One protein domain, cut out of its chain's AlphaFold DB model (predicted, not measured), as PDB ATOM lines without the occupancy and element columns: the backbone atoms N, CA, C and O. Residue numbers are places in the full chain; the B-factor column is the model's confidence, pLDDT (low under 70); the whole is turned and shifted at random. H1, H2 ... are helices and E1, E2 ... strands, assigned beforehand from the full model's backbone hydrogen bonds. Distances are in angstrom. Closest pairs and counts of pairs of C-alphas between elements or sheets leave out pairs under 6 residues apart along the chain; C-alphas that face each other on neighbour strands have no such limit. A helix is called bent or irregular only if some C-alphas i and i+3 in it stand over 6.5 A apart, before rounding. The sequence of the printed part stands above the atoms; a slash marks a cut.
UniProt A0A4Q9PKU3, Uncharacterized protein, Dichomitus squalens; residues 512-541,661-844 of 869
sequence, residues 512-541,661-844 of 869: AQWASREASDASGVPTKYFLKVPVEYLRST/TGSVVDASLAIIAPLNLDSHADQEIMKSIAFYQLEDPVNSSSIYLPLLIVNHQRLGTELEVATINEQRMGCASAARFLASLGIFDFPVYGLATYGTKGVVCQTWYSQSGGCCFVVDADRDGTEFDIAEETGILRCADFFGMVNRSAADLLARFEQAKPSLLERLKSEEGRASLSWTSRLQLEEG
ATOM      1  N   ALA A 512     -22.267  69.830  29.373       59.25
ATOM      2  CA  ALA A 512     -21.541  70.809  28.564       59.25
ATOM      3  C   ALA A 512     -20.987  71.997  29.384       59.25
ATOM      4  O   ALA A 512     -19.893  72.488  29.103       59.25
ATOM      5  N   GLN A 513     -21.695  72.444  30.429       59.41
ATOM      6  CA  GLN A 513     -21.192  73.462  31.361       59.41
ATOM      7  C   GLN A 513     -20.051  72.935  32.238       59.41
ATOM      8  O   GLN A 513     -19.089  73.666  32.471       59.41
ATOM      9  N   TRP A 514     -20.130  71.684  32.703       60.84
ATOM     10  CA  TRP A 514     -19.012  71.014  33.372       60.84
ATOM     11  C   TRP A 514     -17.806  70.926  32.430       60.84
ATOM     12  O   TRP A 514     -16.728  71.403  32.782       60.84
ATOM     13  N   ALA A 515     -18.012  70.457  31.195       54.09
ATOM     14  CA  ALA A 515     -16.964  70.389  30.183       54.09
ATOM     15  C   ALA A 515     -16.291  71.751  29.933       54.09
ATOM     16  O   ALA A 515     -15.068  71.809  29.910       54.09
ATOM     17  N   SER A 516     -17.042  72.854  29.820       57.62
ATOM     18  CA  SER A 516     -16.472  74.204  29.646       57.62
ATOM     19  C   SER A 516     -15.617  74.670  30.836       57.62
ATOM     20  O   SER A 516     -14.615  75.364  30.637       57.62
ATOM     21  N   ARG A 517     -15.964  74.274  32.069       59.03
ATOM     22  CA  ARG A 517     -15.156  74.573  33.265       59.03
ATOM     23  C   ARG A 517     -13.851  73.780  33.244       59.03
ATOM     24  O   ARG A 517     -12.787  74.386  33.206       59.03
ATOM     25  N   GLU A 518     -13.939  72.456  33.110       53.38
ATOM     26  CA  GLU A 518     -12.772  71.565  32.995       53.38
ATOM     27  C   GLU A 518     -11.857  71.951  31.819       53.38
ATOM     28  O   GLU A 518     -10.637  71.892  31.942       53.38
ATOM     29  N   ALA A 519     -12.413  72.393  30.683       51.03
ATOM     30  CA  ALA A 519     -11.635  72.907  29.554       51.03
ATOM     31  C   ALA A 519     -10.764  74.093  29.975       51.03
ATOM     32  O   ALA A 519      -9.568  74.127  29.680       51.03
ATOM     33  N   SER A 520     -11.373  75.053  30.667       56.53
ATOM     34  CA  SER A 520     -10.731  76.300  31.075       56.53
ATOM     35  C   SER A 520      -9.668  76.047  32.149       56.53
ATOM     36  O   SER A 520      -8.551  76.551  32.035       56.53
ATOM     37  N   ASP A 521      -9.974  75.192  33.129       55.16
ATOM     38  CA  ASP A 521      -9.076  74.856  34.238       55.16
ATOM     39  C   ASP A 521      -7.914  73.933  33.813       55.16
ATOM     40  O   ASP A 521      -6.785  74.111  34.271       55.16
ATOM     41  N   ALA A 522      -8.147  72.971  32.908       51.00
ATOM     42  CA  ALA A 522      -7.126  72.004  32.486       51.00
ATOM     43  C   ALA A 522      -6.229  72.486  31.331       51.00
ATOM     44  O   ALA A 522      -5.089  72.030  31.220       51.00
ATOM     45  N   SER A 523      -6.718  73.380  30.459       56.75
ATOM     46  CA  SER A 523      -5.934  73.912  29.327       56.75
ATOM     47  C   SER A 523      -5.403  75.332  29.542       56.75
ATOM     48  O   SER A 523      -4.486  75.749  28.836       56.75
ATOM     49  N   GLY A 524      -5.981  76.095  30.478       66.31
ATOM     50  CA  GLY A 524      -5.719  77.529  30.637       66.31
ATOM     51  C   GLY A 524      -6.291  78.406  29.514       66.31
ATOM     52  O   GLY A 524      -6.088  79.621  29.533       66.31
ATOM     53  N   VAL A 525      -7.000  77.828  28.535       74.31
ATOM     54  CA  VAL A 525      -7.664  78.561  27.450       74.31
ATOM     55  C   VAL A 525      -8.996  79.120  27.965       74.31
ATOM     56  O   VAL A 525      -9.839  78.340  28.407       74.31
ATOM     57  N   PRO A 526      -9.252  80.439  27.885       80.94
ATOM     58  CA  PRO A 526     -10.546  80.990  28.264       80.94
ATOM     59  C   PRO A 526     -11.628  80.527  27.279       80.94
ATOM     60  O   PRO A 526     -11.617  80.900  26.103       80.94
ATOM     61  N   THR A 527     -12.588  79.737  27.762       80.44
ATOM     62  CA  THR A 527     -13.778  79.342  26.993       80.44
ATOM     63  C   THR A 527     -15.020  80.098  27.467       80.44
ATOM     64  O   THR A 527     -15.067  80.617  28.583       80.44
ATOM     65  N   LYS A 528     -16.040  80.178  26.609       83.19
ATOM     66  CA  LYS A 528     -17.371  80.699  26.937       83.19
ATOM     67  C   LYS A 528     -18.422  79.719  26.434       83.19
ATOM     68  O   LYS A 528     -18.456  79.401  25.247       83.19
ATOM     69  N   TYR A 529     -19.285  79.271  27.338       79.94
ATOM     70  CA  TYR A 529     -20.483  78.517  26.989       79.94
ATOM     71  C   TYR A 529     -21.663  79.481  26.826       79.94
ATOM     72  O   TYR A 529     -21.981  80.251  27.733       79.94
ATOM     73  N   PHE A 530     -22.284  79.451  25.653       79.25
ATOM     74  CA  PHE A 530     -23.465  80.221  25.291       79.25
ATOM     75  C   PHE A 530     -24.723  79.347  25.368       79.25
ATOM     76  O   PHE A 530     -24.669  78.146  25.111       79.25
ATOM     77  N   LEU A 531     -25.864  79.974  25.655       76.00
ATOM     78  CA  LEU A 531     -27.207  79.394  25.574       76.00
ATOM     79  C   LEU A 531     -28.063  80.307  24.693       76.00
ATOM     80  O   LEU A 531     -27.979  81.522  24.859       76.00
ATOM     81  N   LYS A 532     -28.886  79.737  23.802       77.06
ATOM     82  CA  LYS A 532     -29.818  80.471  22.922       77.06
ATOM     83  C   LYS A 532     -29.174  81.671  22.210       77.06
ATOM     84  O   LYS A 532     -29.701  82.778  22.242       77.06
ATOM     85  N   VAL A 533     -28.024  81.444  21.573       80.00
ATOM     86  CA  VAL A 533     -27.251  82.501  20.901       80.00
ATOM     87  C   VAL A 533     -27.592  82.566  19.405       80.00
ATOM     88  O   VAL A 533     -27.608  81.513  18.757       80.00
ATOM     89  N   PRO A 534     -27.875  83.753  18.836       83.56
ATOM     90  CA  PRO A 534     -28.043  83.896  17.398       83.56
ATOM     91  C   PRO A 534     -26.699  83.790  16.664       83.56
ATOM     92  O   PRO A 534     -25.667  84.274  17.138       83.56
ATOM     93  N   VAL A 535     -26.716  83.140  15.501       80.44
ATOM     94  CA  VAL A 535     -25.542  82.882  14.659       80.44
ATOM     95  C   VAL A 535     -25.817  83.204  13.194       80.44
ATOM     96  O   VAL A 535     -26.927  82.993  12.707       80.44
ATOM     97  N   GLU A 536     -24.800  83.691  12.490       78.25
ATOM     98  CA  GLU A 536     -24.838  83.964  11.045       78.25
ATOM     99  C   GLU A 536     -24.695  82.672  10.221       78.25
ATOM    100  O   GLU A 536     -23.928  81.771  10.575       78.25
ATOM    101  N   TYR A 537     -25.393  82.601   9.086       75.75
ATOM    102  CA  TYR A 537     -25.279  81.519   8.105       75.75
ATOM    103  C   TYR A 537     -24.412  81.911   6.906       75.75
ATOM    104  O   TYR A 537     -24.422  83.059   6.452       75.75
ATOM    105  N   LEU A 538     -23.670  80.934   6.368       67.75
ATOM    106  CA  LEU A 538     -22.767  81.144   5.233       67.75
ATOM    107  C   LEU A 538     -23.472  81.667   3.967       67.75
ATOM    108  O   LEU A 538     -24.612  81.312   3.676       67.75
ATOM    109  N   ARG A 539     -22.750  82.476   3.184       74.75
ATOM    110  CA  ARG A 539     -23.150  82.924   1.843       74.75
ATOM    111  C   ARG A 539     -23.256  81.758   0.858       74.75
ATOM    112  O   ARG A 539     -22.478  80.804   0.933       74.75
ATOM    113  N   SER A 540     -24.194  81.853  -0.084       63.28
ATOM    114  CA  SER A 540     -24.387  80.851  -1.135       63.28
ATOM    115  C   SER A 540     -23.291  80.960  -2.193       63.28
ATOM    116  O   SER A 540     -23.273  81.905  -2.980       63.28
ATOM    117  N   THR A 541     -22.395  79.975  -2.251       56.06
ATOM    118  CA  THR A 541     -21.329  79.933  -3.265       56.06
ATOM    119  C   THR A 541     -21.882  79.820  -4.686       56.06
ATOM    120  O   THR A 541     -21.289  80.359  -5.613       56.06
ATOM    121  N   THR A 661     -30.889  84.386   7.025       61.53
ATOM    122  CA  THR A 661     -29.455  84.730   7.050       61.53
ATOM    123  C   THR A 661     -28.714  84.179   8.273       61.53
ATOM    124  O   THR A 661     -27.505  84.343   8.397       61.53
ATOM    125  N   GLY A 662     -29.429  83.531   9.191       63.72
ATOM    126  CA  GLY A 662     -28.914  83.002  10.446       63.72
ATOM    127  C   GLY A 662     -29.999  82.273  11.237       63.72
ATOM    128  O   GLY A 662     -31.151  82.192  10.805       63.72
ATOM    129  N   SER A 663     -29.651  81.749  12.409       74.19
ATOM    130  CA  SER A 663     -30.595  81.073  13.314       74.19
ATOM    131  C   SER A 663     -30.182  81.221  14.782       74.19
ATOM    132  O   SER A 663     -29.191  81.882  15.081       74.19
ATOM    133  N   VAL A 664     -30.937  80.635  15.718       75.12
ATOM    134  CA  VAL A 664     -30.591  80.616  17.153       75.12
ATOM    135  C   VAL A 664     -30.234  79.195  17.571       75.12
ATOM    136  O   VAL A 664     -31.121  78.350  17.691       75.12
ATOM    137  N   VAL A 665     -28.954  78.938  17.845       78.19
ATOM    138  CA  VAL A 665     -28.498  77.625  18.336       78.19
ATOM    139  C   VAL A 665     -28.785  77.489  19.831       78.19
ATOM    140  O   VAL A 665     -28.662  78.448  20.599       78.19
ATOM    141  N   ASP A 666     -29.198  76.297  20.269       75.12
ATOM    142  CA  ASP A 666     -29.632  76.077  21.652       75.12
ATOM    143  C   ASP A 666     -28.515  76.285  22.670       75.12
ATOM    144  O   ASP A 666     -28.751  76.878  23.729       75.12
ATOM    145  N   ALA A 667     -27.309  75.833  22.336       78.88
ATOM    146  CA  ALA A 667     -26.099  76.154  23.068       78.88
ATOM    147  C   ALA A 667     -24.863  76.114  22.163       78.88
ATOM    148  O   ALA A 667     -24.880  75.553  21.068       78.88
ATOM    149  N   SER A 668     -23.757  76.688  22.633       87.50
ATOM    150  CA  SER A 668     -22.472  76.573  21.943       87.50
ATOM    151  C   SER A 668     -21.293  76.750  22.895       87.50
ATOM    152  O   SER A 668     -21.353  77.565  23.812       87.50
ATOM    153  N   LEU A 669     -20.206  76.012  22.665       84.19
ATOM    154  CA  LEU A 669     -18.908  76.273  23.285       84.19
ATOM    155  C   LEU A 669     -18.032  77.060  22.308       84.19
ATOM    156  O   LEU A 669     -17.821  76.624  21.174       84.19
ATOM    157  N   ALA A 670     -17.494  78.183  22.780       88.81
ATOM    158  CA  ALA A 670     -16.562  79.029  22.049       88.81
ATOM    159  C   ALA A 670     -15.268  79.266  22.839       88.81
ATOM    160  O   ALA A 670     -15.252  79.211  24.070       88.81
ATOM    161  N   ILE A 671     -14.198  79.617  22.131       88.00
ATOM    162  CA  ILE A 671     -12.950  80.131  22.710       88.00
ATOM    163  C   ILE A 671     -12.963  81.656  22.659       88.00
ATOM    164  O   ILE A 671     -13.373  82.232  21.652       88.00
ATOM    165  N   ILE A 672     -12.480  82.308  23.718       88.50
ATOM    166  CA  ILE A 672     -12.280  83.758  23.757       88.50
ATOM    167  C   ILE A 672     -10.846  84.071  23.311       88.50
ATOM    168  O   ILE A 672      -9.913  83.999  24.107       88.50
ATOM    169  N   ALA A 673     -10.649  84.414  22.040       87.88
ATOM    170  CA  ALA A 673      -9.325  84.743  21.519       87.88
ATOM    171  C   ALA A 673      -9.078  86.269  21.547       87.88
ATOM    172  O   ALA A 673      -9.961  87.043  21.161       87.88
ATOM    173  N   PRO A 674      -7.907  86.753  22.005       86.00
ATOM    174  CA  PRO A 674      -7.591  88.179  22.003       86.00
ATOM    175  C   PRO A 674      -7.194  88.635  20.593       86.00
ATOM    176  O   PRO A 674      -6.236  88.129  20.015       86.00
ATOM    177  N   LEU A 675      -7.895  89.623  20.044       81.75
ATOM    178  CA  LEU A 675      -7.656  90.187  18.715       81.75
ATOM    179  C   LEU A 675      -6.969  91.566  18.763       81.75
ATOM    180  O   LEU A 675      -6.039  91.771  17.993       81.75
ATOM    181  N   ASN A 676      -7.355  92.447  19.702       81.00
ATOM    182  CA  ASN A 676      -6.821  93.811  19.912       81.00
ATOM    183  C   ASN A 676      -6.730  94.674  18.632       81.00
ATOM    184  O   ASN A 676      -5.678  94.753  18.003       81.00
ATOM    185  N   LEU A 677      -7.822  95.358  18.273       82.38
ATOM    186  CA  LEU A 677      -7.899  96.219  17.084       82.38
ATOM    187  C   LEU A 677      -7.808  97.708  17.450       82.38
ATOM    188  O   LEU A 677      -8.676  98.220  18.158       82.38
ATOM    189  N   ASP A 678      -6.819  98.415  16.900       76.75
ATOM    190  CA  ASP A 678      -6.607  99.857  17.133       76.75
ATOM    191  C   ASP A 678      -7.623 100.764  16.402       76.75
ATOM    192  O   ASP A 678      -7.783 101.935  16.747       76.75
ATOM    193  N   SER A 679      -8.301 100.240  15.376       82.88
ATOM    194  CA  SER A 679      -9.171 100.986  14.455       82.88
ATOM    195  C   SER A 679     -10.647 100.646  14.667       82.88
ATOM    196  O   SER A 679     -11.029  99.477  14.627       82.88
ATOM    197  N   HIS A 680     -11.500 101.665  14.808       81.56
ATOM    198  CA  HIS A 680     -12.955 101.478  14.894       81.56
ATOM    199  C   HIS A 680     -13.540 100.880  13.602       81.56
ATOM    200  O   HIS A 680     -14.469 100.081  13.663       81.56
ATOM    201  N   ALA A 681     -12.991 101.218  12.430       82.81
ATOM    202  CA  ALA A 681     -13.449 100.644  11.164       82.81
ATOM    203  C   ALA A 681     -13.155  99.138  11.094       82.81
ATOM    204  O   ALA A 681     -14.009  98.356  10.685       82.81
ATOM    205  N   ASP A 682     -11.979  98.719  11.570       84.31
ATOM    206  CA  ASP A 682     -11.615  97.301  11.605       84.31
ATOM    207  C   ASP A 682     -12.425  96.552  12.685       84.31
ATOM    208  O   ASP A 682     -12.763  95.388  12.492       84.31
ATOM    209  N   GLN A 683     -12.810  97.219  13.785       84.00
ATOM    210  CA  GLN A 683     -13.748  96.670  14.775       84.00
ATOM    211  C   GLN A 683     -15.149  96.431  14.187       84.00
ATOM    212  O   GLN A 683     -15.708  95.363  14.423       84.00
ATOM    213  N   GLU A 684     -15.707  97.356  13.394       85.19
ATOM    214  CA  GLU A 684     -17.007  97.127  12.735       85.19
ATOM    215  C   GLU A 684     -16.941  96.018  11.677       85.19
ATOM    216  O   GLU A 684     -17.837  95.178  11.632       85.19
ATOM    217  N   ILE A 685     -15.860  95.937  10.892       86.56
ATOM    218  CA  ILE A 685     -15.648  94.823   9.948       86.56
ATOM    219  C   ILE A 685     -15.577  93.485  10.700       86.56
ATOM    220  O   ILE A 685     -16.200  92.507  10.297       86.56
ATOM    221  N   MET A 686     -14.863  93.429  11.828       86.44
ATOM    222  CA  MET A 686     -14.744  92.196  12.611       86.44
ATOM    223  C   MET A 686     -16.026  91.817  13.373       86.44
ATOM    224  O   MET A 686     -16.206  90.637  13.675       86.44
ATOM    225  N   LYS A 687     -16.939  92.767  13.629       85.62
ATOM    226  CA  LYS A 687     -18.317  92.486  14.072       85.62
ATOM    227  C   LYS A 687     -19.193  91.975  12.926       85.62
ATOM    228  O   LYS A 687     -19.900  90.989  13.109       85.62
ATOM    229  N   SER A 688     -19.150  92.608  11.751       86.06
ATOM    230  CA  SER A 688     -20.041  92.263  10.631       86.06
ATOM    231  C   SER A 688     -19.758  90.881  10.029       86.06
ATOM    232  O   SER A 688     -20.652  90.303   9.410       86.06
ATOM    233  N   ILE A 689     -18.561  90.329  10.266       87.38
ATOM    234  CA  ILE A 689     -18.188  88.942   9.943       87.38
ATOM    235  C   ILE A 689     -18.227  87.986  11.153       87.38
ATOM    236  O   ILE A 689     -17.766  86.851  11.034       87.38
ATOM    237  N   ALA A 690     -18.707  88.398  12.330       88.62
ATOM    238  CA  ALA A 690     -18.716  87.538  13.513       88.62
ATOM    239  C   ALA A 690     -19.746  86.399  13.387       88.62
ATOM    240  O   ALA A 690     -20.908  86.633  13.063       88.62
ATOM    241  N   PHE A 691     -19.340  85.161  13.699       89.81
ATOM    242  CA  PHE A 691     -20.257  84.011  13.698       89.81
ATOM    243  C   PHE A 691     -21.387  84.148  14.726       89.81
ATOM    244  O   PHE A 691     -22.524  83.811  14.415       89.81
ATOM    245  N   TYR A 692     -21.092  84.656  15.927       88.69
ATOM    246  CA  TYR A 692     -22.092  84.915  16.966       88.69
ATOM    247  C   TYR A 692     -22.568  86.365  16.902       88.69
ATOM    248  O   TYR A 692     -21.754  87.281  17.032       88.69
ATOM    249  N   GLN A 693     -23.878  86.565  16.798       86.19
ATOM    250  CA  GLN A 693     -24.501  87.876  16.953       86.19
ATOM    251  C   GLN A 693     -24.800  88.094  18.440       86.19
ATOM    252  O   GLN A 693     -25.558  87.342  19.049       86.19
ATOM    253  N   LEU A 694     -24.136  89.075  19.054       82.12
ATOM    254  CA  LEU A 694     -24.194  89.325  20.497       82.12
ATOM    255  C   LEU A 694     -24.672  90.752  20.765       82.12
ATOM    256  O   LEU A 694     -24.035  91.707  20.333       82.12
ATOM    257  N   GLU A 695     -25.771  90.878  21.509       63.88
ATOM    258  CA  GLU A 695     -26.357  92.171  21.896       63.88
ATOM    259  C   GLU A 695     -25.434  92.963  22.842       63.88
ATOM    260  O   GLU A 695     -25.323  94.183  22.732       63.88
ATOM    261  N   ASP A 696     -24.726  92.264  23.738       56.53
ATOM    262  CA  ASP A 696     -23.686  92.848  24.588       56.53
ATOM    263  C   ASP A 696     -22.377  93.048  23.796       56.53
ATOM    264  O   ASP A 696     -21.770  92.056  23.366       56.53
ATOM    265  N   PRO A 697     -21.844  94.284  23.687       47.56
ATOM    266  CA  PRO A 697     -20.533  94.546  23.102       47.56
ATOM    267  C   PRO A 697     -19.418  94.131  24.077       47.56
ATOM    268  O   PRO A 697     -18.762  94.963  24.710       47.56
ATOM    269  N   VAL A 698     -19.196  92.821  24.221       46.06
ATOM    270  CA  VAL A 698     -18.117  92.287  25.061       46.06
ATOM    271  C   VAL A 698     -16.767  92.664  24.456       46.06
ATOM    272  O   VAL A 698     -16.332  92.027  23.507       46.06
ATOM    273  N   ASN A 699     -16.119  93.675  25.047       51.28
ATOM    274  CA  ASN A 699     -14.746  94.137  24.810       51.28
ATOM    275  C   ASN A 699     -14.226  93.941  23.369       51.28
ATOM    276  O   ASN A 699     -13.708  92.872  23.042       51.28
ATOM    277  N   SER A 700     -14.193  95.013  22.563       58.00
ATOM    278  CA  SER A 700     -13.665  95.042  21.177       58.00
ATOM    279  C   SER A 700     -12.215  94.543  20.986       58.00
ATOM    280  O   SER A 700     -11.692  94.519  19.874       58.00
ATOM    281  N   SER A 701     -11.543  94.159  22.071       70.12
ATOM    282  CA  SER A 701     -10.272  93.445  22.108       70.12
ATOM    283  C   SER A 701     -10.362  91.953  21.761       70.12
ATOM    284  O   SER A 701      -9.308  91.335  21.636       70.12
ATOM    285  N   SER A 702     -11.545  91.336  21.666       85.25
ATOM    286  CA  SER A 702     -11.692  89.867  21.634       85.25
ATOM    287  C   SER A 702     -12.640  89.353  20.545       85.25
ATOM    288  O   SER A 702     -13.596  90.023  20.174       85.25
ATOM    289  N   ILE A 703     -12.385  88.132  20.066       89.25
ATOM    290  CA  ILE A 703     -13.218  87.395  19.103       89.25
ATOM    291  C   ILE A 703     -13.602  86.022  19.675       89.25
ATOM    292  O   ILE A 703     -12.833  85.410  20.419       89.25
ATOM    293  N   TYR A 704     -14.795  85.538  19.329       91.31
ATOM    294  CA  TYR A 704     -15.304  84.235  19.755       91.31
ATOM    295  C   TYR A 704     -15.161  83.197  18.640       91.31
ATOM    296  O   TYR A 704     -15.798  83.319  17.597       91.31
ATOM    297  N   LEU A 705     -14.337  82.170  18.864       93.06
ATOM    298  CA  LEU A 705     -14.109  81.086  17.902       93.06
ATOM    299  C   LEU A 705     -15.029  79.897  18.232       93.06
ATOM    300  O   LEU A 705     -14.904  79.363  19.337       93.06
ATOM    301  N   PRO A 706     -15.942  79.475  17.336       93.31
ATOM    302  CA  PRO A 706     -16.837  78.351  17.591       93.31
ATOM    303  C   PRO A 706     -16.076  77.023  17.637       93.31
ATOM    304  O   PRO A 706     -15.223  76.757  16.793       93.31
ATOM    305  N   LEU A 707     -16.416  76.184  18.618       89.44
ATOM    306  CA  LEU A 707     -15.779  74.884  18.847       89.44
ATOM    307  C   LEU A 707     -16.799  73.735  18.886       89.44
ATOM    308  O   LEU A 707     -16.581  72.698  18.262       89.44
ATOM    309  N   LEU A 708     -17.928  73.936  19.573       90.19
ATOM    310  CA  LEU A 708     -19.070  73.015  19.589       90.19
ATOM    311  C   LEU A 708     -20.370  73.797  19.376       90.19
ATOM    312  O   LEU A 708     -20.617  74.784  20.073       90.19
ATOM    313  N   ILE A 709     -21.219  73.335  18.462       86.81
ATOM    314  CA  ILE A 709     -22.597  73.811  18.269       86.81
ATOM    315  C   ILE A 709     -23.561  72.741  18.804       86.81
ATOM    316  O   ILE A 709     -23.336  71.559  18.559       86.81
ATOM    317  N   VAL A 710     -24.620  73.123  19.518       82.38
ATOM    318  CA  VAL A 710     -25.584  72.187  20.122       82.38
ATOM    319  C   VAL A 710     -27.013  72.619  19.796       82.38
ATOM    320  O   VAL A 710     -27.401  73.740  20.135       82.38
ATOM    321  N   ASN A 711     -27.809  71.706  19.234       76.31
ATOM    322  CA  ASN A 711     -29.253  71.874  19.035       76.31
ATOM    323  C   ASN A 711     -30.044  70.902  19.942       76.31
ATOM    324  O   ASN A 711     -29.664  69.739  20.124       76.31
ATOM    325  N   HIS A 712     -31.149  71.377  20.527       66.31
ATOM    326  CA  HIS A 712     -32.017  70.613  21.433       66.31
ATOM    327  C   HIS A 712     -33.427  70.466  20.836       66.31
ATOM    328  O   HIS A 712     -34.253  71.379  20.926       66.31
ATOM    329  N   GLN A 713     -33.750  69.284  20.312       67.88
ATOM    330  CA  GLN A 713     -35.116  68.960  19.907       67.88
ATOM    331  C   GLN A 713     -36.021  68.917  21.150       67.88
ATOM    332  O   GLN A 713     -35.728  68.242  22.142       67.88
ATOM    333  N   ARG A 714     -37.117  69.686  21.131       51.16
ATOM    334  CA  ARG A 714     -37.939  69.936  22.333       51.16
ATOM    335  C   ARG A 714     -38.946  68.822  22.624       51.16
ATOM    336  O   ARG A 714     -39.276  68.582  23.783       51.16
ATOM    337  N   LEU A 715     -39.442  68.169  21.576       45.59
ATOM    338  CA  LEU A 715     -40.480  67.138  21.596       45.59
ATOM    339  C   LEU A 715     -40.078  66.031  20.618       45.59
ATOM    340  O   LEU A 715     -39.450  66.329  19.615       45.59
ATOM    341  N   GLY A 716     -40.433  64.780  20.908       45.22
ATOM    342  CA  GLY A 716     -40.104  63.632  20.058       45.22
ATOM    343  C   GLY A 716     -39.621  62.410  20.842       45.22
ATOM    344  O   GLY A 716     -39.325  62.491  22.040       45.22
ATOM    345  N   THR A 717     -39.568  61.273  20.150       45.44
ATOM    346  CA  THR A 717     -38.936  60.014  20.592       45.44
ATOM    347  C   THR A 717     -37.739  59.617  19.727       45.44
ATOM    348  O   THR A 717     -36.980  58.744  20.132       45.44
ATOM    349  N   GLU A 718     -37.566  60.267  18.574       56.56
ATOM    350  CA  GLU A 718     -36.489  60.073  17.598       56.56
ATOM    351  C   GLU A 718     -35.969  61.439  17.129       56.56
ATOM    352  O   GLU A 718     -36.676  62.443  17.267       56.56
ATOM    353  N   LEU A 719     -34.748  61.472  16.586       56.97
ATOM    354  CA  LEU A 719     -34.096  62.712  16.164       56.97
ATOM    355  C   LEU A 719     -34.657  63.235  14.832       56.97
ATOM    356  O   LEU A 719     -34.481  62.614  13.781       56.97
ATOM    357  N   GLU A 720     -35.292  64.405  14.871       55.34
ATOM    358  CA  GLU A 720     -35.881  65.057  13.699       55.34
ATOM    359  C   GLU A 720     -34.826  65.470  12.658       55.34
ATOM    360  O   GLU A 720     -33.779  66.046  12.971       55.34
ATOM    361  N   VAL A 721     -35.145  65.232  11.379       57.06
ATOM    362  CA  VAL A 721     -34.300  65.612  10.233       57.06
ATOM    363  C   VAL A 721     -34.056  67.126  10.201       57.06
ATOM    364  O   VAL A 721     -32.934  67.554   9.934       57.06
ATOM    365  N   ALA A 722     -35.059  67.931  10.570       54.41
ATOM    366  CA  ALA A 722     -34.934  69.379  10.715       54.41
ATOM    367  C   ALA A 722     -33.826  69.777  11.710       54.41
ATOM    368  O   ALA A 722     -32.920  70.522  11.340       54.41
ATOM    369  N   THR A 723     -33.821  69.217  12.927       55.34
ATOM    370  CA  THR A 723     -32.795  69.503  13.950       55.34
ATOM    371  C   THR A 723     -31.390  69.106  13.488       55.34
ATOM    372  O   THR A 723     -30.425  69.819  13.761       55.34
ATOM    373  N   ILE A 724     -31.254  68.003  12.741       59.56
ATOM    374  CA  ILE A 724     -29.972  67.603  12.136       59.56
ATOM    375  C   ILE A 724     -29.536  68.611  11.066       59.56
ATOM    376  O   ILE A 724     -28.368  68.989  11.019       59.56
ATOM    377  N   ASN A 725     -30.446  69.087  10.218       57.16
ATOM    378  CA  ASN A 725     -30.108  70.047   9.167       57.16
ATOM    379  C   ASN A 725     -29.742  71.429   9.731       57.16
ATOM    380  O   ASN A 725     -28.767  72.023   9.276       57.16
ATOM    381  N   GLU A 726     -30.429  71.905  10.774       59.91
ATOM    382  CA  GLU A 726     -30.022  73.096  11.534       59.91
ATOM    383  C   GLU A 726     -28.614  72.938  12.129       59.91
ATOM    384  O   GLU A 726     -27.776  73.834  11.991       59.91
ATOM    385  N   GLN A 727     -28.340  71.787  12.758       68.06
ATOM    386  CA  GLN A 727     -27.049  71.450  13.363       68.06
ATOM    387  C   GLN A 727     -25.923  71.437  12.315       68.06
ATOM    388  O   GLN A 727     -24.870  72.042  12.536       68.06
ATOM    389  N   ARG A 728     -26.157  70.809  11.152       67.56
ATOM    390  CA  ARG A 728     -25.238  70.796  10.000       67.56
ATOM    391  C   ARG A 728     -24.985  72.209   9.467       67.56
ATOM    392  O   ARG A 728     -23.829  72.578   9.278       67.56
ATOM    393  N   MET A 729     -26.030  73.020   9.277       65.31
ATOM    394  CA  MET A 729     -25.911  74.410   8.808       65.31
ATOM    395  C   MET A 729     -25.140  75.295   9.795       65.31
ATOM    396  O   MET A 729     -24.288  76.083   9.376       65.31
ATOM    397  N   GLY A 730     -25.371  75.133  11.100       70.31
ATOM    398  CA  GLY A 730     -24.610  75.811  12.151       70.31
ATOM    399  C   GLY A 730     -23.126  75.432  12.131       70.31
ATOM    400  O   GLY A 730     -22.267  76.313  12.108       70.31
ATOM    401  N   CYS A 731     -22.808  74.135  12.061       77.12
ATOM    402  CA  CYS A 731     -21.428  73.649  11.988       77.12
ATOM    403  C   CYS A 731     -20.714  74.043  10.680       77.12
ATOM    404  O   CYS A 731     -19.543  74.420  10.719       77.12
ATOM    405  N   ALA A 732     -21.405  74.027   9.535       75.75
ATOM    406  CA  ALA A 732     -20.856  74.465   8.249       75.75
ATOM    407  C   ALA A 732     -20.572  75.974   8.225       75.75
ATOM    408  O   ALA A 732     -19.526  76.395   7.731       75.75
ATOM    409  N   SER A 733     -21.459  76.779   8.814       80.12
ATOM    410  CA  SER A 733     -21.281  78.229   8.952       80.12
ATOM    411  C   SER A 733     -20.123  78.563   9.896       80.12
ATOM    412  O   SER A 733     -19.248  79.352   9.546       80.12
ATOM    413  N   ALA A 734     -20.034  77.878  11.039       85.62
ATOM    414  CA  ALA A 734     -18.908  77.983  11.964       85.62
ATOM    415  C   ALA A 734     -17.565  77.596  11.312       85.62
ATOM    416  O   ALA A 734     -16.577  78.316  11.456       85.62
ATOM    417  N   ALA A 735     -17.520  76.503  10.543       83.25
ATOM    418  CA  ALA A 735     -16.317  76.094   9.815       83.25
ATOM    419  C   ALA A 735     -15.938  77.088   8.700       83.25
ATOM    420  O   ALA A 735     -14.754  77.346   8.477       83.25
ATOM    421  N   ARG A 736     -16.928  77.697   8.029       83.81
ATOM    422  CA  ARG A 736     -16.714  78.745   7.020       83.81
ATOM    423  C   ARG A 736     -16.199  80.054   7.635       83.81
ATOM    424  O   ARG A 736     -15.342  80.693   7.029       83.81
ATOM    425  N   PHE A 737     -16.645  80.406   8.841       92.81
ATOM    426  CA  PHE A 737     -16.090  81.505   9.638       92.81
ATOM    427  C   PHE A 737     -14.632  81.244  10.044       92.81
ATOM    428  O   PHE A 737     -13.775  82.093   9.817       92.81
ATOM    429  N   LEU A 738     -14.303  80.053  10.563       91.31
ATOM    430  CA  LEU A 738     -12.904  79.704  10.856       91.31
ATOM    431  C   LEU A 738     -12.023  79.802   9.593       91.31
ATOM    432  O   LEU A 738     -10.942  80.393   9.644       91.31
ATOM    433  N   ALA A 739     -12.519  79.342   8.440       88.56
ATOM    434  CA  ALA A 739     -11.839  79.505   7.155       88.56
ATOM    435  C   ALA A 739     -11.656  80.972   6.726       88.56
ATOM    436  O   ALA A 739     -10.592  81.304   6.204       88.56
ATOM    437  N   SER A 740     -12.622  81.870   6.960       90.81
ATOM    438  CA  SER A 740     -12.463  83.293   6.617       90.81
ATOM    439  C   SER A 740     -11.390  83.971   7.484       90.81
ATOM    440  O   SER A 740     -10.600  84.769   6.971       90.81
ATOM    441  N   LEU A 741     -11.235  83.557   8.749       92.00
ATOM    442  CA  LEU A 741     -10.114  83.951   9.617       92.00
ATOM    443  C   LEU A 741      -8.752  83.378   9.165       92.00
ATOM    444  O   LEU A 741      -7.714  83.919   9.547       92.00
ATOM    445  N   GLY A 742      -8.740  82.348   8.311       89.38
ATOM    446  CA  GLY A 742      -7.539  81.664   7.810       89.38
ATOM    447  C   GLY A 742      -7.228  80.329   8.499       89.38
ATOM    448  O   GLY A 742      -6.122  79.811   8.354       89.38
ATOM    449  N   ILE A 743      -8.176  79.776   9.260       92.94
ATOM    450  CA  ILE A 743      -8.052  78.499   9.972       92.94
ATOM    451  C   ILE A 743      -8.746  77.411   9.146       92.94
ATOM    452  O   ILE A 743      -9.969  77.281   9.157       92.94
ATOM    453  N   PHE A 744      -7.948  76.621   8.431       87.31
ATOM    454  CA  PHE A 744      -8.418  75.500   7.613       87.31
ATOM    455  C   PHE A 744      -8.163  74.149   8.293       87.31
ATOM    456  O   PHE A 744      -7.353  74.047   9.221       87.31
ATOM    457  N   ASP A 745      -8.870  73.118   7.820       84.19
ATOM    458  CA  ASP A 745      -8.712  71.716   8.227       84.19
ATOM    459  C   ASP A 745      -8.702  71.549   9.766       84.19
ATOM    460  O   ASP A 745      -7.891  70.827  10.357       84.19
ATOM    461  N   PHE A 746      -9.612  72.279  10.423       88.69
ATOM    462  CA  PHE A 746      -9.908  72.205  11.853       88.69
ATOM    463  C   PHE A 746     -11.375  71.775  12.067       88.69
ATOM    464  O   PHE A 746     -12.259  72.350  11.426       88.69
ATOM    465  N   PRO A 747     -11.656  70.796  12.947       86.12
ATOM    466  CA  PRO A 747     -13.009  70.303  13.189       86.12
ATOM    467  C   PRO A 747     -13.814  71.210  14.132       86.12
ATOM    468  O   PRO A 747     -13.556  71.267  15.331       86.12
ATOM    469  N   VAL A 748     -14.865  71.838  13.611       88.44
ATOM    470  CA  VAL A 748     -16.007  72.257  14.431       88.44
ATOM    471  C   VAL A 748     -16.845  71.020  14.739       88.44
ATOM    472  O   VAL A 748     -17.160  70.233  13.844       88.44
ATOM    473  N   TYR A 749     -17.222  70.851  16.000       89.75
ATOM    474  CA  TYR A 749     -18.073  69.751  16.441       89.75
ATOM    475  C   TYR A 749     -19.542  70.181  16.513       89.75
ATOM    476  O   TYR A 749     -19.857  71.347  16.771       89.75
ATOM    477  N   GLY A 750     -20.449  69.229  16.317       86.25
ATOM    478  CA  GLY A 750     -21.884  69.389  16.533       86.25
ATOM    479  C   GLY A 750     -22.446  68.293  17.433       86.25
ATOM    480  O   GLY A 750     -21.904  67.187  17.473       86.25
ATOM    481  N   LEU A 751     -23.517  68.603  18.162       85.25
ATOM    482  CA  LEU A 751     -24.213  67.677  19.055       85.25
ATOM    483  C   LEU A 751     -25.721  67.978  19.036       85.25
ATOM    484  O   LEU A 751     -26.211  68.824  19.786       85.25
ATOM    485  N   ALA A 752     -26.455  67.262  18.186       82.06
ATOM    486  CA  ALA A 752     -27.913  67.302  18.164       82.06
ATOM    487  C   ALA A 752     -28.464  66.362  19.246       82.06
ATOM    488  O   ALA A 752     -27.965  65.249  19.417       82.06
ATOM    489  N   THR A 753     -29.473  66.795  20.002       72.31
ATOM    490  CA  THR A 753     -29.948  66.073  21.200       72.31
ATOM    491  C   THR A 753     -31.465  65.990  21.274       72.31
ATOM    492  O   THR A 753     -32.163  66.957  20.971       72.31
ATOM    493  N   TYR A 754     -31.963  64.835  21.718       63.41
ATOM    494  CA  TYR A 754     -33.380  64.516  21.839       63.41
ATOM    495  C   TYR A 754     -33.601  63.592  23.052       63.41
ATOM    496  O   TYR A 754     -33.093  62.475  23.126       63.41
ATOM    497  N   GLY A 755     -34.317  64.073  24.074       61.19
ATOM    498  CA  GLY A 755     -34.455  63.340  25.342       61.19
ATOM    499  C   GLY A 755     -33.096  63.029  25.995       61.19
ATOM    500  O   GLY A 755     -32.288  63.933  26.209       61.19
ATOM    501  N   THR A 756     -32.839  61.756  26.311       57.50
ATOM    502  CA  THR A 756     -31.547  61.281  26.845       57.50
ATOM    503  C   THR A 756     -30.521  60.956  25.759       57.50
ATOM    504  O   THR A 756     -29.408  60.567  26.091       57.50
ATOM    505  N   LYS A 757     -30.845  61.135  24.475       66.06
ATOM    506  CA  LYS A 757     -29.999  60.721  23.353       66.06
ATOM    507  C   LYS A 757     -29.351  61.902  22.636       66.06
ATOM    508  O   LYS A 757     -29.939  62.980  22.522       66.06
ATOM    509  N   GLY A 758     -28.122  61.702  22.166       71.62
ATOM    510  CA  GLY A 758     -27.333  62.710  21.461       71.62
ATOM    511  C   GLY A 758     -26.539  62.121  20.300       71.62
ATOM    512  O   GLY A 758     -25.823  61.135  20.471       71.62
ATOM    513  N   VAL A 759     -26.645  62.743  19.129       81.75
ATOM    514  CA  VAL A 759     -25.918  62.379  17.906       81.75
ATOM    515  C   VAL A 759     -24.895  63.468  17.611       81.75
ATOM    516  O   VAL A 759     -25.223  64.657  17.607       81.75
ATOM    517  N   VAL A 760     -23.646  63.067  17.378       82.75
ATOM    518  CA  VAL A 760     -22.555  63.994  17.059       82.75
ATOM    519  C   VAL A 760     -22.331  64.110  15.559       82.75
ATOM    520  O   VAL A 760     -22.487  63.142  14.814       82.75
ATOM    521  N   CYS A 761     -21.897  65.289  15.128       78.88
ATOM    522  CA  CYS A 761     -21.336  65.507  13.800       78.88
ATOM    523  C   CYS A 761     -20.003  66.261  13.901       78.88
ATOM    524  O   CYS A 761     -19.678  66.881  14.917       78.88
ATOM    525  N   GLN A 762     -19.216  66.206  12.834       80.69
ATOM    526  CA  GLN A 762     -17.948  66.911  12.688       80.69
ATOM    527  C   GLN A 762     -17.960  67.674  11.364       80.69
ATOM    528  O   GLN A 762     -18.466  67.180  10.356       80.69
ATOM    529  N   THR A 763     -17.422  68.890  11.344       81.19
ATOM    530  CA  THR A 763     -17.415  69.733  10.146       81.19
ATOM    531  C   THR A 763     -16.138  70.551  10.052       81.19
ATOM    532  O   THR A 763     -15.709  71.147  11.034       81.19
ATOM    533  N   TRP A 764     -15.521  70.600   8.875       78.94
ATOM    534  CA  TRP A 764     -14.343  71.430   8.620       78.94
ATOM    535  C   TRP A 764     -14.373  71.986   7.201       78.94
ATOM    536  O   TRP A 764     -14.904  71.356   6.288       78.94
ATOM    537  N   TYR A 765     -13.768  73.153   6.999       77.56
ATOM    538  CA  TYR A 765     -13.450  73.640   5.662       77.56
ATOM    539  C   TYR A 765     -12.064  73.127   5.277       77.56
ATOM    540  O   TYR A 765     -11.100  73.383   6.004       77.56
ATOM    541  N   SER A 766     -11.943  72.421   4.153       71.12
ATOM    542  CA  SER A 766     -10.649  71.897   3.711       71.12
ATOM    543  C   SER A 766      -9.951  72.833   2.733       71.12
ATOM    544  O   SER A 766     -10.538  73.241   1.728       71.12
ATOM    545  N   GLN A 767      -8.679  73.144   2.989       74.81
ATOM    546  CA  GLN A 767      -7.876  74.007   2.123       74.81
ATOM    547  C   GLN A 767      -7.599  73.360   0.758       74.81
ATOM    548  O   GLN A 767      -7.531  74.060  -0.251       74.81
ATOM    549  N   SER A 768      -7.448  72.032   0.711       59.69
ATOM    550  CA  SER A 768      -7.167  71.282  -0.522       59.69
ATOM    551  C   SER A 768      -8.432  70.958  -1.322       59.69
ATOM    552  O   SER A 768      -8.402  71.005  -2.552       59.69
ATOM    553  N   GLY A 769      -9.546  70.666  -0.640       49.25
ATOM    554  CA  GLY A 769     -10.851  70.453  -1.274       49.25
ATOM    555  C   GLY A 769     -11.513  71.749  -1.755       49.25
ATOM    556  O   GLY A 769     -12.181  71.750  -2.787       49.25
ATOM    557  N   GLY A 770     -11.301  72.858  -1.038       59.38
ATOM    558  CA  GLY A 770     -11.925  74.152  -1.329       59.38
ATOM    559  C   GLY A 770     -13.390  74.256  -0.887       59.38
ATOM    560  O   GLY A 770     -14.097  75.133  -1.370       59.38
ATOM    561  N   CYS A 771     -13.850  73.380   0.010       60.12
ATOM    562  CA  CYS A 771     -15.244  73.268   0.443       60.12
ATOM    563  C   CYS A 771     -15.367  72.822   1.913       60.12
ATOM    564  O   CYS A 771     -14.386  72.398   2.536       60.12
ATOM    565  N   CYS A 772     -16.584  72.904   2.464       64.50
ATOM    566  CA  CYS A 772     -16.927  72.287   3.746       64.50
ATOM    567  C   CYS A 772     -17.171  70.780   3.578       64.50
ATOM    568  O   CYS A 772     -17.934  70.368   2.709       64.50
ATOM    569  N   PHE A 773     -16.591  69.977   4.468       61.41
ATOM    570  CA  PHE A 773     -16.923  68.568   4.665       61.41
ATOM    571  C   PHE A 773     -17.713  68.418   5.962       61.41
ATOM    572  O   PHE A 773     -17.303  68.957   6.990       61.41
ATOM    573  N   VAL A 774     -18.813  67.667   5.917       67.12
ATOM    574  CA  VAL A 774     -19.647  67.312   7.073       67.12
ATOM    575  C   VAL A 774     -19.649  65.792   7.213       67.12
ATOM    576  O   VAL A 774     -19.803  65.082   6.221       67.12
ATOM    577  N   VAL A 775     -19.469  65.293   8.435       64.69
ATOM    578  CA  VAL A 775     -19.539  63.867   8.772       64.69
ATOM    579  C   VAL A 775     -20.444  63.706   9.986       64.69
ATOM    580  O   VAL A 775     -20.125  64.206  11.064       64.69
ATOM    581  N   ASP A 776     -21.562  63.010   9.812       65.06
ATOM    582  CA  ASP A 776     -22.475  62.644  10.898       65.06
ATOM    583  C   ASP A 776     -22.114  61.262  11.464       65.06
ATOM    584  O   ASP A 776     -21.592  60.401  10.750       65.06
ATOM    585  N   ALA A 777     -22.406  61.035  12.744       56.56
ATOM    586  CA  ALA A 777     -22.346  59.705  13.340       56.56
ATOM    587  C   ALA A 777     -23.560  58.853  12.911       56.56
ATOM    588  O   ALA A 777     -24.669  59.368  12.755       56.56
ATOM    589  N   ASP A 778     -23.353  57.546  12.716       53.50
ATOM    590  CA  ASP A 778     -24.402  56.628  12.252       53.50
ATOM    591  C   ASP A 778     -25.514  56.477  13.305       53.50
ATOM    592  O   ASP A 778     -25.234  56.227  14.484       53.50
ATOM    593  N   ARG A 779     -26.777  56.644  12.893       50.22
ATOM    594  CA  ARG A 779     -27.922  56.725  13.817       50.22
ATOM    595  C   ARG A 779     -28.104  55.426  14.608       50.22
ATOM    596  O   ARG A 779     -28.410  55.476  15.798       50.22
ATOM    597  N   ASP A 780     -27.828  54.279  13.988       46.34
ATOM    598  CA  ASP A 780     -27.991  52.966  14.611       46.34
ATOM    599  C   ASP A 780     -26.810  52.618  15.545       46.34
ATOM    600  O   ASP A 780     -25.860  51.918  15.194       46.34
ATOM    601  N   GLY A 781     -26.890  53.087  16.795       51.69
ATOM    602  CA  GLY A 781     -26.072  52.600  17.920       51.69
ATOM    603  C   GLY A 781     -24.767  53.355  18.214       51.69
ATOM    604  O   GLY A 781     -24.082  53.039  19.200       51.69
ATOM    605  N   THR A 782     -24.416  54.378  17.425       58.09
ATOM    606  CA  THR A 782     -23.273  55.260  17.750       58.09
ATOM    607  C   THR A 782     -23.650  56.441  18.653       58.09
ATOM    608  O   THR A 782     -22.771  57.020  19.294       58.09
ATOM    609  N   GLU A 783     -24.946  56.738  18.779       73.94
ATOM    610  CA  GLU A 783     -25.495  57.799  19.630       73.94
ATOM    611  C   GLU A 783     -25.158  57.650  21.127       73.94
ATOM    612  O   GLU A 783     -24.993  56.555  21.673       73.94
ATOM    613  N   PHE A 784     -25.070  58.777  21.827       68.25
ATOM    614  CA  PHE A 784     -24.875  58.827  23.272       68.25
ATOM    615  C   PHE A 784     -26.234  58.830  23.979       68.25
ATOM    616  O   PHE A 784     -26.851  59.888  24.089       68.25
ATOM    617  N   ASP A 785     -26.698  57.686  24.487       67.81
ATOM    618  CA  ASP A 785     -27.803  57.671  25.453       67.81
ATOM    619  C   ASP A 785     -27.255  57.854  26.875       67.81
ATOM    620  O   ASP A 785     -26.629  56.956  27.436       67.81
ATOM    621  N   ILE A 786     -27.459  59.028  27.473       57.62
ATOM    622  CA  ILE A 786     -26.968  59.336  28.826       57.62
ATOM    623  C   ILE A 786     -27.764  58.626  29.933       57.62
ATOM    624  O   ILE A 786     -27.398  58.739  31.101       57.62
ATOM    625  N   ALA A 787     -28.824  57.881  29.589       52.38
ATOM    626  CA  ALA A 787     -29.437  56.909  30.493       52.38
ATOM    627  C   ALA A 787     -28.592  55.625  30.643       52.38
ATOM    628  O   ALA A 787     -28.787  54.875  31.600       52.38
ATOM    629  N   GLU A 788     -27.643  55.367  29.734       52.59
ATOM    630  CA  GLU A 788     -26.697  54.253  29.828       52.59
ATOM    631  C   GLU A 788     -25.335  54.690  30.386       52.59
ATOM    632  O   GLU A 788     -24.751  55.681  29.945       52.59
ATOM    633  N   GLU A 789     -24.750  53.869  31.267       47.38
ATOM    634  CA  GLU A 789     -23.371  54.032  31.766       47.38
ATOM    635  C   GLU A 789     -22.351  54.113  30.609       47.38
ATOM    636  O   GLU A 789     -21.433  54.933  30.618       47.38
ATOM    637  N   THR A 790     -22.557  53.324  29.552       57.03
ATOM    638  CA  THR A 790     -21.764  53.356  28.316       57.03
ATOM    639  C   THR A 790     -21.967  54.625  27.492       57.03
ATOM    640  O   THR A 790     -21.002  55.146  26.931       57.03
ATOM    641  N   GLY A 791     -23.191  55.148  27.404       55.88
ATOM    642  CA  GLY A 791     -23.482  56.358  26.637       55.88
ATOM    643  C   GLY A 791     -22.957  57.622  27.317       55.88
ATOM    644  O   GLY A 791     -22.322  58.442  26.651       55.88
ATOM    645  N   ILE A 792     -23.113  57.746  28.640       52.44
ATOM    646  CA  ILE A 792     -22.592  58.893  29.398       52.44
ATOM    647  C   ILE A 792     -21.054  58.913  29.458       52.44
ATOM    648  O   ILE A 792     -20.464  59.989  29.366       52.44
ATOM    649  N   LEU A 793     -20.386  57.750  29.498       51.75
ATOM    650  CA  LEU A 793     -18.923  57.671  29.371       51.75
ATOM    651  C   LEU A 793     -18.441  58.098  27.974       51.75
ATOM    652  O   LEU A 793     -17.555  58.946  27.883       51.75
ATOM    653  N   ARG A 794     -19.062  57.605  26.887       63.78
ATOM    654  CA  ARG A 794     -18.750  58.063  25.513       63.78
ATOM    655  C   ARG A 794     -18.968  59.573  25.350       63.78
ATOM    656  O   ARG A 794     -18.151  60.249  24.727       63.78
ATOM    657  N   CYS A 795     -20.032  60.104  25.951       63.19
ATOM    658  CA  CYS A 795     -20.335  61.532  25.971       63.19
ATOM    659  C   CYS A 795     -19.250  62.346  26.704       63.19
ATOM    660  O   CYS A 795     -18.778  63.356  26.181       63.19
ATOM    661  N   ALA A 796     -18.801  61.885  27.875       58.81
ATOM    662  CA  ALA A 796     -17.722  62.518  28.631       58.81
ATOM    663  C   ALA A 796     -16.371  62.471  27.890       58.81
ATOM    664  O   ALA A 796     -15.657  63.475  27.863       58.81
ATOM    665  N   ASP A 797     -16.035  61.356  27.232       62.78
ATOM    666  CA  ASP A 797     -14.829  61.236  26.402       62.78
ATOM    667  C   ASP A 797     -14.864  62.171  25.180       62.78
ATOM    668  O   ASP A 797     -13.846  62.788  24.846       62.78
ATOM    669  N   PHE A 798     -16.036  62.328  24.550       76.81
ATOM    670  CA  PHE A 798     -16.272  63.301  23.479       76.81
ATOM    671  C   PHE A 798     -16.081  64.739  23.973       76.81
ATOM    672  O   PHE A 798     -15.279  65.471  23.394       76.81
ATOM    673  N   PHE A 799     -16.720  65.140  25.075       68.69
ATOM    674  CA  PHE A 799     -16.495  66.463  25.669       68.69
ATOM    675  C   PHE A 799     -15.021  66.670  26.053       68.69
ATOM    676  O   PHE A 799     -14.447  67.717  25.763       68.69
ATOM    677  N   GLY A 800     -14.355  65.650  26.597       63.19
ATOM    678  CA  GLY A 800     -12.918  65.675  26.863       63.19
ATOM    679  C   GLY A 800     -12.062  65.849  25.600       63.19
ATOM    680  O   GLY A 800     -11.022  66.504  25.654       63.19
ATOM    681  N   MET A 801     -12.476  65.298  24.456       72.25
ATOM    682  CA  MET A 801     -11.825  65.510  23.157       72.25
ATOM    683  C   MET A 801     -12.022  66.945  22.656       72.25
ATOM    684  O   MET A 801     -11.032  67.591  22.311       72.25
ATOM    685  N   VAL A 802     -13.260  67.450  22.676       77.62
ATOM    686  CA  VAL A 802     -13.591  68.843  22.332       77.62
ATOM    687  C   VAL A 802     -12.728  69.797  23.168       77.62
ATOM    688  O   VAL A 802     -12.012  70.630  22.615       77.62
ATOM    689  N   ASN A 803     -12.669  69.590  24.484       69.69
ATOM    690  CA  ASN A 803     -11.841  70.372  25.404       69.69
ATOM    691  C   ASN A 803     -10.345  70.347  25.043       69.69
ATOM    692  O   ASN A 803      -9.698  71.392  25.032       69.69
ATOM    693  N   ARG A 804      -9.784  69.175  24.704       72.88
ATOM    694  CA  ARG A 804      -8.375  69.053  24.276       72.88
ATOM    695  C   ARG A 804      -8.092  69.795  22.965       72.88
ATOM    696  O   ARG A 804      -7.001  70.337  22.810       72.88
ATOM    697  N   SER A 805      -9.057  69.852  22.046       81.50
ATOM    698  CA  SER A 805      -8.907  70.563  20.767       81.50
ATOM    699  C   SER A 805      -8.920  72.095  20.895       81.50
ATOM    700  O   SER A 805      -8.435  72.784  19.999       81.50
ATOM    701  N   ALA A 806      -9.379  72.647  22.028       82.19
ATOM    702  CA  ALA A 806      -9.421  74.094  22.240       82.19
ATOM    703  C   ALA A 806      -8.026  74.754  22.186       82.19
ATOM    704  O   ALA A 806      -7.862  75.838  21.625       82.19
ATOM    705  N   ALA A 807      -6.999  74.082  22.713       83.12
ATOM    706  CA  ALA A 807      -5.625  74.581  22.668       83.12
ATOM    707  C   ALA A 807      -5.052  74.631  21.235       83.12
ATOM    708  O   ALA A 807      -4.300  75.551  20.915       83.12
ATOM    709  N   ASP A 808      -5.436  73.689  20.363       88.00
ATOM    710  CA  ASP A 808      -5.061  73.691  18.941       88.00
ATOM    711  C   ASP A 808      -5.769  74.832  18.190       88.00
ATOM    712  O   ASP A 808      -5.114  75.611  17.501       88.00
ATOM    713  N   LEU A 809      -7.077  75.025  18.401       89.62
ATOM    714  CA  LEU A 809      -7.819  76.123  17.763       89.62
ATOM    715  C   LEU A 809      -7.252  77.507  18.124       89.62
ATOM    716  O   LEU A 809      -7.077  78.345  17.238       89.62
ATOM    717  N   LEU A 810      -6.908  77.746  19.397       89.00
ATOM    718  CA  LEU A 810      -6.274  79.004  19.805       89.00
ATOM    719  C   LEU A 810      -4.874  79.171  19.185       89.00
ATOM    720  O   LEU A 810      -4.537  80.263  18.728       89.00
ATOM    721  N   ALA A 811      -4.070  78.104  19.127       90.19
ATOM    722  CA  ALA A 811      -2.744  78.145  18.512       90.19
ATOM    723  C   ALA A 811      -2.815  78.453  17.004       90.19
ATOM    724  O   ALA A 811      -2.069  79.304  16.514       90.19
ATOM    725  N   ARG A 812      -3.754  77.828  16.278       92.50
ATOM    726  CA  ARG A 812      -4.015  78.117  14.858       92.50
ATOM    727  C   ARG A 812      -4.516  79.543  14.642       92.50
ATOM    728  O   ARG A 812      -4.100  80.185  13.681       92.50
ATOM    729  N   PHE A 813      -5.356  80.067  15.536       93.94
ATOM    730  CA  PHE A 813      -5.798  81.460  15.466       93.94
ATOM    731  C   PHE A 813      -4.637  82.445  15.631       93.94
ATOM    732  O   PHE A 813      -4.460  83.307  14.776       93.94
ATOM    733  N   GLU A 814      -3.801  82.303  16.664       93.25
ATOM    734  CA  GLU A 814      -2.639  83.187  16.852       93.25
ATOM    735  C   GLU A 814      -1.614  83.059  15.704       93.25
ATOM    736  O   GLU A 814      -0.930  84.032  15.386       93.25
ATOM    737  N   GLN A 815      -1.555  81.910  15.014       94.25
ATOM    738  CA  GLN A 815      -0.775  81.738  13.780       94.25
ATOM    739  C   GLN A 815      -1.396  82.452  12.559       94.25
ATOM    740  O   GLN A 815      -0.659  83.015  11.751       94.25
ATOM    741  N   ALA A 816      -2.725  82.442  12.404       92.88
ATOM    742  CA  ALA A 816      -3.431  83.073  11.279       92.88
ATOM    743  C   ALA A 816      -3.608  84.600  11.441       92.88
ATOM    744  O   ALA A 816      -3.621  85.353  10.463       92.88
ATOM    745  N   LYS A 817      -3.697  85.067  12.689       93.06
ATOM    746  CA  LYS A 817      -3.955  86.454  13.108       93.06
ATOM    747  C   LYS A 817      -3.075  87.525  12.440       93.06
ATOM    748  O   LYS A 817      -3.643  88.543  12.047       93.06
ATOM    749  N   PRO A 818      -1.755  87.349  12.211       93.00
ATOM    750  CA  PRO A 818      -0.968  88.323  11.450       93.00
ATOM    751  C   PRO A 818      -1.492  88.533  10.021       93.00
ATOM    752  O   PRO A 818      -1.610  89.672   9.581       93.00
ATOM    753  N   SER A 819      -1.885  87.457   9.329       92.06
ATOM    754  CA  SER A 819      -2.444  87.529   7.972       92.06
ATOM    755  C   SER A 819      -3.862  88.115   7.960       92.06
ATOM    756  O   SER A 819      -4.208  88.874   7.057       92.06
ATOM    757  N   LEU A 820      -4.677  87.840   8.985       90.88
ATOM    758  CA  LEU A 820      -5.967  88.513   9.186       90.88
ATOM    759  C   LEU A 820      -5.793  90.038   9.336       90.88
ATOM    760  O   LEU A 820      -6.462  90.807   8.648       90.88
ATOM    761  N   LEU A 821      -4.837  90.477  10.163       90.75
ATOM    762  CA  LEU A 821      -4.500  91.894  10.369       90.75
ATOM    763  C   LEU A 821      -3.830  92.557   9.149       90.75
ATOM    764  O   LEU A 821      -3.723  93.782   9.097       90.75
ATOM    765  N   GLU A 822      -3.344  91.793   8.172       90.31
ATOM    766  CA  GLU A 822      -2.932  92.321   6.866       90.31
ATOM    767  C   GLU A 822      -4.114  92.434   5.901       90.31
ATOM    768  O   GLU A 822      -4.278  93.483   5.279       90.31
ATOM    769  N   ARG A 823      -4.995  91.428   5.842       90.56
ATOM    770  CA  ARG A 823      -6.204  91.458   5.002       90.56
ATOM    771  C   ARG A 823      -7.182  92.568   5.397       90.56
ATOM    772  O   ARG A 823      -7.791  93.166   4.520       90.56
ATOM    773  N   LEU A 824      -7.262  92.933   6.677       88.94
ATOM    774  CA  LEU A 824      -8.054  94.089   7.129       88.94
ATOM    775  C   LEU A 824      -7.571  95.447   6.575       88.94
ATOM    776  O   LEU A 824      -8.323  96.416   6.651       88.94
ATOM    777  N   LYS A 825      -6.362  95.545   6.001       88.94
ATOM    778  CA  LYS A 825      -5.790  96.809   5.489       88.94
ATOM    779  C   LYS A 825      -6.079  97.080   4.010       88.94
ATOM    780  O   LYS A 825      -5.870  98.209   3.573       88.94
ATOM    781  N   SER A 826      -6.519  96.085   3.239       89.44
ATOM    782  CA  SER A 826      -6.825  96.229   1.809       89.44
ATOM    783  C   SER A 826      -8.292  95.932   1.515       89.44
ATOM    784  O   SER A 826      -8.940  95.158   2.210       89.44
ATOM    785  N   GLU A 827      -8.829  96.548   0.464       85.31
ATOM    786  CA  GLU A 827     -10.219  96.358   0.036       85.31
ATOM    787  C   GLU A 827     -10.481  94.914  -0.425       85.31
ATOM    788  O   GLU A 827     -11.396  94.262   0.068       85.31
ATOM    789  N   GLU A 828      -9.593  94.361  -1.257       84.81
ATOM    790  CA  GLU A 828      -9.582  92.944  -1.655       84.81
ATOM    791  C   GLU A 828      -9.462  91.998  -0.443       84.81
ATOM    792  O   GLU A 828     -10.145  90.975  -0.356       84.81
ATOM    793  N   GLY A 829      -8.632  92.360   0.541       83.56
ATOM    794  CA  GLY A 829      -8.475  91.597   1.777       83.56
ATOM    795  C   GLY A 829      -9.745  91.599   2.628       83.56
ATOM    796  O   GLY A 829     -10.132  90.543   3.131       83.56
ATOM    797  N   ARG A 830     -10.442  92.736   2.724       85.19
ATOM    798  CA  ARG A 830     -11.755  92.865   3.380       85.19
ATOM    799  C   ARG A 830     -12.841  92.086   2.640       85.19
ATOM    800  O   ARG A 830     -13.585  91.356   3.285       85.19
ATOM    801  N   ALA A 831     -12.877  92.144   1.309       83.00
ATOM    802  CA  ALA A 831     -13.789  91.333   0.502       83.00
ATOM    803  C   ALA A 831     -13.583  89.825   0.752       83.00
ATOM    804  O   ALA A 831     -14.555  89.092   0.919       83.00
ATOM    805  N   SER A 832     -12.332  89.367   0.914       82.94
ATOM    806  CA  SER A 832     -12.021  87.966   1.265       82.94
ATOM    807  C   SER A 832     -12.549  87.506   2.637       82.94
ATOM    808  O   SER A 832     -12.550  86.307   2.925       82.94
ATOM    809  N   LEU A 833     -12.974  88.441   3.496       86.06
ATOM    810  CA  LEU A 833     -13.585  88.159   4.796       86.06
ATOM    811  C   LEU A 833     -15.119  88.078   4.730       86.06
ATOM    812  O   LEU A 833     -15.721  87.585   5.682       86.06
ATOM    813  N   SER A 834     -15.759  88.518   3.641       84.88
ATOM    814  CA  SER A 834     -17.221  88.504   3.509       84.88
ATOM    815  C   SER A 834     -17.746  87.082   3.288       84.88
ATOM    816  O   SER A 834     -17.775  86.574   2.166       84.88
ATOM    817  N   TRP A 835     -18.147  86.411   4.371       81.06
ATOM    818  CA  TRP A 835     -18.576  85.007   4.347       81.06
ATOM    819  C   TRP A 835     -20.059  84.780   4.677       81.06
ATOM    820  O   TRP A 835     -20.528  83.659   4.474       81.06
ATOM    821  N   THR A 836     -20.791  85.787   5.170       80.81
ATOM    822  CA  THR A 836     -22.192  85.642   5.612       80.81
ATOM    823  C   THR A 836     -23.190  85.890   4.481       80.81
ATOM    824  O   THR A 836     -22.984  86.723   3.596       80.81
ATOM    825  N   SER A 837     -24.309  85.175   4.532       68.94
ATOM    826  CA  SER A 837     -25.455  85.354   3.630       68.94
ATOM    827  C   SER A 837     -26.091  86.743   3.746       68.94
ATOM    828  O   SER A 837     -26.561  87.281   2.744       68.94
ATOM    829  N   ARG A 838     -26.046  87.367   4.930       82.88
ATOM    830  CA  ARG A 838     -26.472  88.758   5.122       82.88
ATOM    831  C   ARG A 838     -25.619  89.736   4.300       82.88
ATOM    832  O   ARG A 838     -26.181  90.500   3.521       82.88
ATOM    833  N   LEU A 839     -24.285  89.665   4.394       81.69
ATOM    834  CA  LEU A 839     -23.390  90.520   3.596       81.69
ATOM    835  C   LEU A 839     -23.604  90.300   2.086       81.69
ATOM    836  O   LEU A 839     -23.669  91.261   1.327       81.69
ATOM    837  N   GLN A 840     -23.824  89.055   1.651       74.81
ATOM    838  CA  GLN A 840     -24.141  88.722   0.252       74.81
ATOM    839  C   GLN A 840     -25.449  89.371  -0.263       74.81
ATOM    840  O   GLN A 840     -25.580  89.631  -1.463       74.81
ATOM    841  N   LEU A 841     -26.421  89.652   0.614       73.12
ATOM    842  CA  LEU A 841     -27.630  90.405   0.261       73.12
ATOM    843  C   LEU A 841     -27.374  91.919   0.211       73.12
ATOM    844  O   LEU A 841     -27.893  92.581  -0.694       73.12
ATOM    845  N   GLU A 842     -26.559  92.442   1.130       78.88
ATOM    846  CA  GLU A 842     -26.141  93.852   1.213       78.88
ATOM    847  C   GLU A 842     -25.257  94.275   0.016       78.88
ATOM    848  O   GLU A 842     -25.431  95.373  -0.510       78.88
ATOM    849  N   GLU A 843     -24.395  93.379  -0.489       72.25
ATOM    850  CA  GLU A 843     -23.380  93.537  -1.564       72.25
ATOM    851  C   GLU A 843     -23.883  93.998  -2.960       72.25
ATOM    852  O   GLU A 843     -23.167  93.934  -3.958       72.25
ATOM    853  N   GLY A 844     -25.113  94.497  -3.073       52.72
ATOM    854  CA  GLY A 844     -25.583  95.141  -4.300       52.72
ATOM    855  C   GLY A 844     -26.908  95.878  -4.155       52.72
ATOM    856  O   GLY A 844     -27.692  95.865  -5.103       52.72
TER     857      GLY A 844
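This is residues 512 to 541 and 661 to 844 of the 869 residues of an uncharacterized protein of Dichomitus squalens (UniProt A0A4Q9PKU3). A strongly twisted sheet of six strands curls round one helix, H3, while the long helix H4 runs along the opposite face, with the shorter H1 packed on H4 there at a steep angle. The short helices H2, H5 and H6 lie toward one end. The 214 printed residues include six named helices and six named strands, in the order H1 E1 E2 H2 E3 H3 E4 E5 E6 H4 H5 H6. The mixed sheet runs E1 E2 E3 E4 E5 E6, and the class is mixed, helices and strands. The whole is compact, with a radius of gyration of the C-alphas of 17.2 A and spans of 54 by 39 by 36 A.

H1, residues 512 to 523, is on the sheet at a height of 9.3 A. E1, residues 527 to 536, and E2, residues 662 to 674, are antiparallel neighbours; N 528 and O 670 are 2.8 A apart, within hydrogen-bond range, as are the pairs below. H2, residues 680 to 688, only grazes the sheet. E3, residues 702 to 713, is antiparallel to E2 (N 669 and O 708, 2.9 A). E3, H3, residues 721 to 741, and E4, residues 748 to 754, form a strand-helix-strand unit, parallel neighbour strands with a helix between, its crossover right-handed; N 751 and O 709 are 3.0 A apart. E4, E5, residues 757 to 766, and E6, residues 771 to 776, form a meander, two hairpins in a row; N 750 and O 761 are 2.8 A apart, N 764 and O 773 3.1 A. H4, residues 789 to 823, shares H1's face of the sheet and H3 has the other: three layers. H4, the hub, touches H1 with residues 799 to 807 alone, closest C-alphas Ala 519 and Asn 803, 4.9 A. H5, residues 827 to 831, only just touches H4, with 3 pairs of C-alphas within 8 A, and only at the corner. H6, residues 837 to 842, is apart from H4 and H5. Every O i to N i+4 pair is within hydrogen-bond range in the helices other than H4, which has 27 of 31.

H1 begins at C-alpha 512 (-21.541, 70.809, 28.564). E3 spans 31.4 A, H3 30.4 A and H4 49.1 A. H4 is only just irregular: C-alphas 815 and 818 are 7.0 A apart. H6 ends at C-alpha 842 (-26.141, 93.852, 1.213).

The farthest C-alphas, Glu 789 and Gly 844, are 54.7 A apart. Residues 542 to 660 are not printed; C-alphas 541 and 661 are 14.0 A apart. The links H2 to E3 and E6 to H4 are long. Mean pLDDT of the printed part is 74.2, with 80 residues under 70, among them 512 to 524 and 712 to 729.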